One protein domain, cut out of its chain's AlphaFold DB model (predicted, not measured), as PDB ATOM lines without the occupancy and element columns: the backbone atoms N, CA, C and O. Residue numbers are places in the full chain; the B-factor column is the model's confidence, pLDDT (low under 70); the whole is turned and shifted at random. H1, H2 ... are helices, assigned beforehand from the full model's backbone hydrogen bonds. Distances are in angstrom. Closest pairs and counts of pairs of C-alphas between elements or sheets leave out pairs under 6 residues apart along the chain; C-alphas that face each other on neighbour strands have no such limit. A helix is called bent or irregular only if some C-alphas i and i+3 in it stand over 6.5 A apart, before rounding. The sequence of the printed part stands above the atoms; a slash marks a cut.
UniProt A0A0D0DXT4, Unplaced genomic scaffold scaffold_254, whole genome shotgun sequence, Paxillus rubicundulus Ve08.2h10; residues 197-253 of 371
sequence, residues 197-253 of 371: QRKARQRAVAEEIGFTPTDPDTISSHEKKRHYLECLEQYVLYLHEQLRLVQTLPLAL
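AT A GLANCE: This is residues 197 to 253 of the 371 residues of an uncharacterized protein of Paxillus rubicundulus Ve08.2h10 (UniProt A0A0D0DXT4). One long helix, H2, makes one side of an open frame; a long link runs from its first end to a shorter helix, H1, which is set well away from it, and the middle between them is empty. Past the other end of H2, residues 246 to 253 fold back as a tail. The printed part has 57 residues with two named helices, H1 then H2 along the chain, and no named strand; its class is all helix, and 37 of the 57 residues are in the helices. The whole is extended, with a radius of gyration of the C-alphas of 15.9 A, and spans 43 by 29 by 14 A, only just flat.

IN THESE COORDINATES: Find C-alpha 221 at (121.418, 133.011, 167.992); from there H2, residues 221 to 245, runs 36.3 A to C-alpha 245 at (141.150, 163.444, 166.631). Go back to C-alpha 197 at (103.267, 156.833, 168.175), where H1, residues 197 to 208, begins; it measures 16.4 A from first to last C-alpha.

HOW THE PARTS SIT: Look first at H2, where residues 228 to 235 stand free, with no C-alpha 8 or more residues away along the chain within 10 A. H1 and H2 are apart, with no C-alpha of the one within 8 A of the other. Residues 205 to 210, of which 205 to 208 belong to H1, stand free too. In H1 and H2 every O i to N i+4 pair is within hydrogen-bond range, and neither helix is bent.

THE WHOLE: The two C-alphas farthest apart, those of Gln 197 and Ala 252, are 45.4 A apart. The printed part has no cut. Between H1 and H2 you will find residues 209 to 220, a long link of 12 residues. The mean pLDDT of the printed part is 88.5, and no printed residue is under 70.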
ATOM      1  N   GLN A 197     102.541 155.730 168.818       86.31
ATOM      2  CA  GLN A 197     103.267 156.833 168.175       86.31
ATOM      3  C   GLN A 197     104.771 156.826 168.515       86.31
ATOM      4  O   GLN A 197     105.602 157.201 167.691       86.31
ATOM      5  N   ARG A 198     105.133 156.335 169.711       83.44
ATOM      6  CA  ARG A 198     106.522 156.135 170.145       83.44
ATOM      7  C   ARG A 198     107.282 155.123 169.280       83.44
ATOM      8  O   ARG A 198     108.421 155.387 168.914       83.44
ATOM      9  N   LYS A 199     106.664 153.991 168.944       83.94
ATOM     10  CA  LYS A 199     107.273 152.930 168.129       83.94
ATOM     11  C   LYS A 199     107.384 153.357 166.658       83.94
ATOM     12  O   LYS A 199     108.421 153.129 166.047       83.94
ATOM     13  N   ALA A 200     106.394 154.096 166.148       83.88
ATOM     14  CA  ALA A 200     106.465 154.706 164.818       83.88
ATOM     15  C   ALA A 200     107.619 155.721 164.709       83.88
ATOM     16  O   ALA A 200     108.401 155.659 163.766       83.88
ATOM     17  N   ARG A 201     107.787 156.601 165.713       87.00
ATOM     18  CA  ARG A 201     108.943 157.515 165.774       87.00
ATOM     19  C   ARG A 201     110.268 156.758 165.849       87.00
ATOM     20  O   ARG A 201     111.201 157.127 165.154       87.00
ATOM     21  N   GLN A 202     110.350 155.693 166.647       85.25
ATOM     22  CA  GLN A 202     111.562 154.871 166.723       85.25
ATOM     23  C   GLN A 202     111.904 154.207 165.387       85.25
ATOM     24  O   GLN A 202     113.077 154.181 165.034       85.25
ATOM     25  N   ARG A 203     110.913 153.711 164.632       83.94
ATOM     26  CA  ARG A 203     111.162 153.179 163.285       83.94
ATOM     27  C   ARG A 203     111.630 154.252 162.317       83.94
ATOM     28  O   ARG A 203     112.592 153.998 161.615       83.94
ATOM     29  N   ALA A 204     110.995 155.423 162.310       86.38
ATOM     30  CA  ALA A 204     111.393 156.517 161.427       86.38
ATOM     31  C   ALA A 204     112.834 156.977 161.709       86.38
ATOM     32  O   ALA A 204     113.616 157.125 160.781       86.38
ATOM     33  N   VAL A 205     113.204 157.116 162.989       89.62
ATOM     34  CA  VAL A 205     114.579 157.463 163.389       89.62
ATOM     35  C   VAL A 205     115.560 156.346 163.028       89.62
ATOM     36  O   VAL A 205     116.660 156.621 162.564       89.62
ATOM     37  N   ALA A 206     115.182 155.079 163.221       84.88
ATOM     38  CA  ALA A 206     116.022 153.959 162.812       84.88
ATOM     39  C   ALA A 206     116.241 153.955 161.289       84.88
ATOM     40  O   ALA A 206     117.380 153.848 160.850       84.88
ATOM     41  N   GLU A 207     115.183 154.149 160.501       86.94
ATOM     42  CA  GLU A 207     115.233 154.199 159.037       86.94
ATOM     43  C   GLU A 207     116.069 155.382 158.525       86.94
ATOM     44  O   GLU A 207     116.874 155.203 157.616       86.94
ATOM     45  N   GLU A 208     115.961 156.553 159.157       89.75
ATOM     46  CA  GLU A 208     116.775 157.736 158.849       89.75
ATOM     47  C   GLU A 208     118.276 157.488 159.071       89.75
ATOM     48  O   GLU A 208     119.109 157.940 158.289       89.75
ATOM     49  N   ILE A 209     118.626 156.712 160.101       85.69
ATOM     50  CA  ILE A 209     120.014 156.323 160.394       85.69
ATOM     51  C   ILE A 209     120.456 155.124 159.519       85.69
ATOM     52  O   ILE A 209     121.621 154.733 159.528       85.69
ATOM     53  N   GLY A 210     119.550 154.539 158.725       84.94
ATOM     54  CA  GLY A 210     119.819 153.368 157.886       84.94
ATOM     55  C   GLY A 210     119.736 152.028 158.628       84.94
ATOM     56  O   GLY A 210     120.161 151.002 158.102       84.94
ATOM     57  N   PHE A 211     119.182 152.007 159.841       77.94
ATOM     58  CA  PHE A 211     118.889 150.779 160.572       77.94
ATOM     59  C   PHE A 211     117.565 150.178 160.109       77.94
ATOM     60  O   PHE A 211     116.482 150.683 160.409       77.94
ATOM     61  N   THR A 212     117.640 149.025 159.456       81.06
ATOM     62  CA  THR A 212     116.476 148.181 159.187       81.06
ATOM     63  C   THR A 212     115.988 147.566 160.505       81.06
ATOM     64  O   THR A 212     116.753 146.832 161.143       81.06
ATOM     65  N   PRO A 213     114.738 147.822 160.952       74.62
ATOM     66  CA  PRO A 213     114.202 147.251 162.185       74.62
ATOM     67  C   PRO A 213     114.178 145.727 162.087       74.62
ATOM     68  O   PRO A 213     113.277 145.134 161.498       74.62
ATOM     69  N   THR A 214     115.203 145.091 162.639       79.31
ATOM     70  CA  THR A 214     115.322 143.639 162.614       79.31
ATOM     71  C   THR A 214     114.637 143.120 163.866       79.31
ATOM     72  O   THR A 214     114.968 143.541 164.975       79.31
ATOM     73  N   ASP A 215     113.635 142.261 163.704       79.81
ATOM     74  CA  ASP A 215     112.928 141.691 164.845       79.81
ATOM     75  C   ASP A 215     113.912 140.799 165.624       79.81
ATOM     76  O   ASP A 215     114.422 139.826 165.051       79.81
ATOM     77  N   PRO A 216     114.229 141.114 166.897       76.25
ATOM     78  CA  PRO A 216     115.226 140.380 167.666       76.25
ATOM     79  C   PRO A 216     114.903 138.888 167.763       76.25
ATOM     80  O   PRO A 216     115.828 138.101 167.943       76.25
ATOM     81  N   ASP A 217     113.647 138.472 167.610       81.94
ATOM     82  CA  ASP A 217     113.257 137.062 167.688       81.94
ATOM     83  C   ASP A 217     113.387 136.317 166.349       81.94
ATOM     84  O   ASP A 217     113.472 135.090 166.329       81.94
ATOM     85  N   THR A 218     113.495 137.040 165.230       89.50
ATOM     86  CA  THR A 218     113.718 136.448 163.895       89.50
ATOM     87  C   THR A 218     115.187 136.142 163.612       89.50
ATOM     88  O   THR A 218     115.510 135.312 162.762       89.50
ATOM     89  N   ILE A 219     116.095 136.784 164.347       88.81
ATOM     90  CA  ILE A 219     117.534 136.603 164.188       88.81
ATOM     91  C   ILE A 219     117.968 135.344 164.946       88.81
ATOM     92  O   ILE A 219     117.808 135.246 166.166       88.81
ATOM     93  N   SER A 220     118.582 134.391 164.239       95.44
ATOM     94  CA  SER A 220     119.152 133.201 164.882       95.44
ATOM     95  C   SER A 220     120.212 133.583 165.924       95.44
ATOM     96  O   SER A 220     120.909 134.591 165.794       95.44
ATOM     97  N   SER A 221     120.393 132.765 166.963       92.12
ATOM     98  CA  SER A 221     121.418 133.011 167.992       92.12
ATOM     99  C   SER A 221     122.833 133.152 167.408       92.12
ATOM    100  O   SER A 221     123.631 133.956 167.894       92.12
ATOM    101  N   HIS A 222     123.135 132.419 166.334       93.62
ATOM    102  CA  HIS A 222     124.391 132.526 165.596       93.62
ATOM    103  C   HIS A 222     124.526 133.872 164.872       93.62
ATOM    104  O   HIS A 222     125.579 134.506 164.922       93.62
ATOM    105  N   GLU A 223     123.456 134.325 164.223       88.25
ATOM    106  CA  GLU A 223     123.414 135.602 163.513       88.25
ATOM    107  C   GLU A 223     123.572 136.781 164.484       88.25
ATOM    108  O   GLU A 223     124.367 137.681 164.227       88.25
ATOM    109  N   LYS A 224     122.939 136.713 165.667       88.94
ATOM    110  CA  LYS A 224     123.152 137.678 166.762       88.94
ATOM    111  C   LYS A 224     124.615 137.737 167.189       88.94
ATOM    112  O   LYS A 224     125.156 138.821 167.378       88.94
ATOM    113  N   LYS A 225     125.271 136.579 167.331       89.69
ATOM    114  CA  LYS A 225     126.698 136.513 167.672       89.69
ATOM    115  C   LYS A 225     127.558 137.169 166.590       89.69
ATOM    116  O   LYS A 225     128.490 137.887 166.934       89.69
ATOM    117  N   ARG A 226     127.260 136.923 165.310       91.88
ATOM    118  CA  ARG A 226     127.975 137.548 164.190       91.88
ATOM    119  C   ARG A 226     127.834 139.072 164.231       91.88
ATOM    120  O   ARG A 226     128.854 139.746 164.305       91.88
ATOM    121  N   HIS A 227     126.601 139.577 164.294       88.44
ATOM    122  CA  HIS A 227     126.322 141.015 164.372       88.44
ATOM    123  C   HIS A 227     126.976 141.662 165.596       88.44
ATOM    124  O   HIS A 227     127.552 142.734 165.495       88.44
ATOM    125  N   TYR A 228     126.950 140.995 166.753       90.75
ATOM    126  CA  TYR A 228     127.609 141.507 167.954       90.75
ATOM    127  C   TYR A 228     129.121 141.687 167.758       90.75
ATOM    128  O   TYR A 228     129.672 142.707 168.165       90.75
ATOM    129  N   LEU A 229     129.793 140.724 167.122       92.00
ATOM    130  CA  LEU A 229     131.227 140.830 166.836       92.00
ATOM    131  C   LEU A 229     131.533 141.937 165.820       92.00
ATOM    132  O   LEU A 229     132.496 142.671 166.014       92.00
ATOM    133  N   GLU A 230     130.700 142.089 164.792       88.44
ATOM    134  CA  GLU A 230     130.824 143.166 163.805       88.44
ATOM    135  C   GLU A 230     130.629 144.549 164.443       88.44
ATOM    136  O   GLU A 230     131.434 145.454 164.229       88.44
ATOM    137  N   CYS A 231     129.627 144.707 165.313       91.88
ATOM    138  CA  CYS A 231     129.434 145.945 166.068       91.88
ATOM    139  C   CYS A 231     130.633 146.265 166.969       91.88
ATOM    140  O   CYS A 231     131.008 147.429 167.093       91.88
ATOM    141  N   LEU A 232     131.250 145.256 167.597       91.62
ATOM    142  CA  LEU A 232     132.464 145.469 168.388       91.62
ATOM    143  C   LEU A 232     133.639 145.929 167.518       91.62
ATOM    144  O   LEU A 232     134.371 146.826 167.928       91.62
ATOM    145  N   GLU A 233     133.809 145.354 166.328       89.38
ATOM    146  CA  GLU A 233     134.842 145.768 165.377       89.38
ATOM    147  C   GLU A 233     134.647 147.222 164.932       89.38
ATOM    148  O   GLU A 233     135.569 148.033 165.031       89.38
ATOM    149  N   GLN A 234     133.424 147.586 164.536       91.56
ATOM    150  CA  GLN A 234     133.091 148.961 164.167       91.56
ATOM    151  C   GLN A 234     133.294 149.937 165.333       91.56
ATOM    152  O   GLN A 234     133.810 151.038 165.137       91.56
ATOM    153  N   TYR A 235     132.948 149.535 166.559       93.12
ATOM    154  CA  TYR A 235     133.140 150.370 167.742       93.12
ATOM    155  C   TYR A 235     134.623 150.602 168.060       93.12
ATOM    156  O   TYR A 235     135.025 151.717 168.386       93.12
ATOM    157  N   VAL A 236     135.458 149.574 167.912       91.25
ATOM    158  CA  VAL A 236     136.913 149.699 168.056       91.25
ATOM    159  C   VAL A 236     137.492 150.668 167.021       91.25
ATOM    160  O   VAL A 236     138.286 151.538 167.379       91.25
ATOM    161  N   LEU A 237     137.068 150.567 165.757       90.38
ATOM    162  CA  LEU A 237     137.482 151.502 164.707       90.38
ATOM    163  C   LEU A 237     137.053 152.938 165.024       90.38
ATOM    164  O   LEU A 237     137.852 153.864 164.883       90.38
ATOM    165  N   TYR A 238     135.826 153.121 165.515       94.38
ATOM    166  CA  TYR A 238     135.344 154.419 165.977       94.38
ATOM    167  C   TYR A 238     136.229 154.990 167.093       94.38
ATOM    168  O   TYR A 238     136.628 156.150 167.021       94.38
ATOM    169  N   LEU A 239     136.600 154.184 168.093       93.56
ATOM    170  CA  LEU A 239     137.493 154.624 169.170       93.56
ATOM    171  C   LEU A 239     138.879 155.021 168.652       93.56
ATOM    172  O   LEU A 239     139.427 156.026 169.099       93.56
ATOM    173  N   HIS A 240     139.442 154.278 167.696       93.75
ATOM    174  CA  HIS A 240     140.709 154.651 167.064       93.75
ATOM    175  C   HIS A 240     140.617 156.002 166.349       93.75
ATOM    176  O   HIS A 240     141.541 156.810 166.446       93.75
ATOM    177  N   GLU A 241     139.500 156.272 165.674       93.88
ATOM    178  CA  GLU A 241     139.254 157.563 165.034       93.88
ATOM    179  C   GLU A 241     139.126 158.690 166.070       93.88
ATOM    180  O   GLU A 241     139.750 159.737 165.908       93.88
ATOM    181  N   GLN A 242     138.413 158.467 167.181       94.38
ATOM    182  CA  GLN A 242     138.329 159.449 168.268       94.38
ATOM    183  C   GLN A 242     139.708 159.754 168.877       94.38
ATOM    184  O   GLN A 242     140.045 160.918 169.085       94.38
ATOM    185  N   LEU A 243     140.549 158.737 169.101       93.00
ATOM    186  CA  LEU A 243     141.925 158.928 169.580       93.00
ATOM    187  C   LEU A 243     142.770 159.735 168.588       93.00
ATOM    188  O   LEU A 243     143.534 160.616 168.999       93.00
ATOM    189  N   ARG A 244     142.586 159.490 167.286       94.31
ATOM    190  CA  ARG A 244     143.257 160.236 166.219       94.31
ATOM    191  C   ARG A 244     142.872 161.716 166.222       94.31
ATOM    192  O   ARG A 244     143.749 162.555 166.026       94.31
ATOM    193  N   LEU A 245     141.607 162.052 166.495       94.62
ATOM    194  CA  LEU A 245     141.150 163.444 166.631       94.62
ATOM    195  C   LEU A 245     141.827 164.170 167.806       94.62
ATOM    196  O   LEU A 245     142.105 165.364 167.709       94.62
ATOM    197  N   VAL A 246     142.171 163.446 168.875       96.94
ATOM    198  CA  VAL A 246     142.932 163.961 170.032       96.94
ATOM    199  C   VAL A 246     144.453 163.934 169.780       96.94
ATOM    200  O   VAL A 246     145.244 164.219 170.673       96.94
ATOM    201  N   GLN A 247     144.893 163.613 168.556       95.25
ATOM    202  CA  GLN A 247     146.308 163.463 168.174       95.25
ATOM    203  C   GLN A 247     147.050 162.378 168.971       95.25
ATOM    204  O   GLN A 247     148.278 162.370 169.054       95.25
ATOM    205  N   THR A 248     146.308 161.429 169.540       94.00
ATOM    206  CA  THR A 248     146.874 160.249 170.191       94.00
ATOM    207  C   THR A 248     146.929 159.101 169.191       94.00
ATOM    208  O   THR A 248     145.964 158.835 168.474       94.00
ATOM    209  N   LEU A 249     148.079 158.431 169.101       91.38
ATOM    210  CA  LEU A 249     148.231 157.292 168.202       91.38
ATOM    211  C   LEU A 249     147.366 156.130 168.725       91.38
ATOM    212  O   LEU A 249     147.539 155.742 169.885       91.38
ATOM    213  N   PRO A 250     146.452 155.563 167.915       88.94
ATOM    214  CA  PRO A 250     145.670 154.413 168.340       88.94
ATOM    215  C   PRO A 250     146.600 153.235 168.643       88.94
ATOM    216  O   PRO A 250     147.535 152.949 167.890       88.94
ATOM    217  N   LEU A 251     146.354 152.557 169.766       87.69
ATOM    218  CA  LEU A 251     147.159 151.414 170.177       87.69
ATOM    219  C   LEU A 251     146.918 150.256 169.200       87.69
ATOM    220  O   LEU A 251     145.778 149.843 168.991       87.69
ATOM    221  N   ALA A 252     147.986 149.724 168.603       87.62
ATOM    222  CA  ALA A 252     147.870 148.582 167.704       87.62
ATOM    223  C   ALA A 252     147.286 147.378 168.463       87.62
ATOM    224  O   ALA A 252     147.863 146.911 169.446       87.62
ATOM    225  N   LEU A 253     146.133 146.883 168.010       82.88
ATOM    226  CA  LEU A 253     145.496 145.717 168.608       82.88
ATOM    227  C   LEU A 253     146.177 144.451 168.103       82.88
ATOM    228  O   LEU A 253     145.983 144.024 166.966       82.88
TER     229      LEU A 253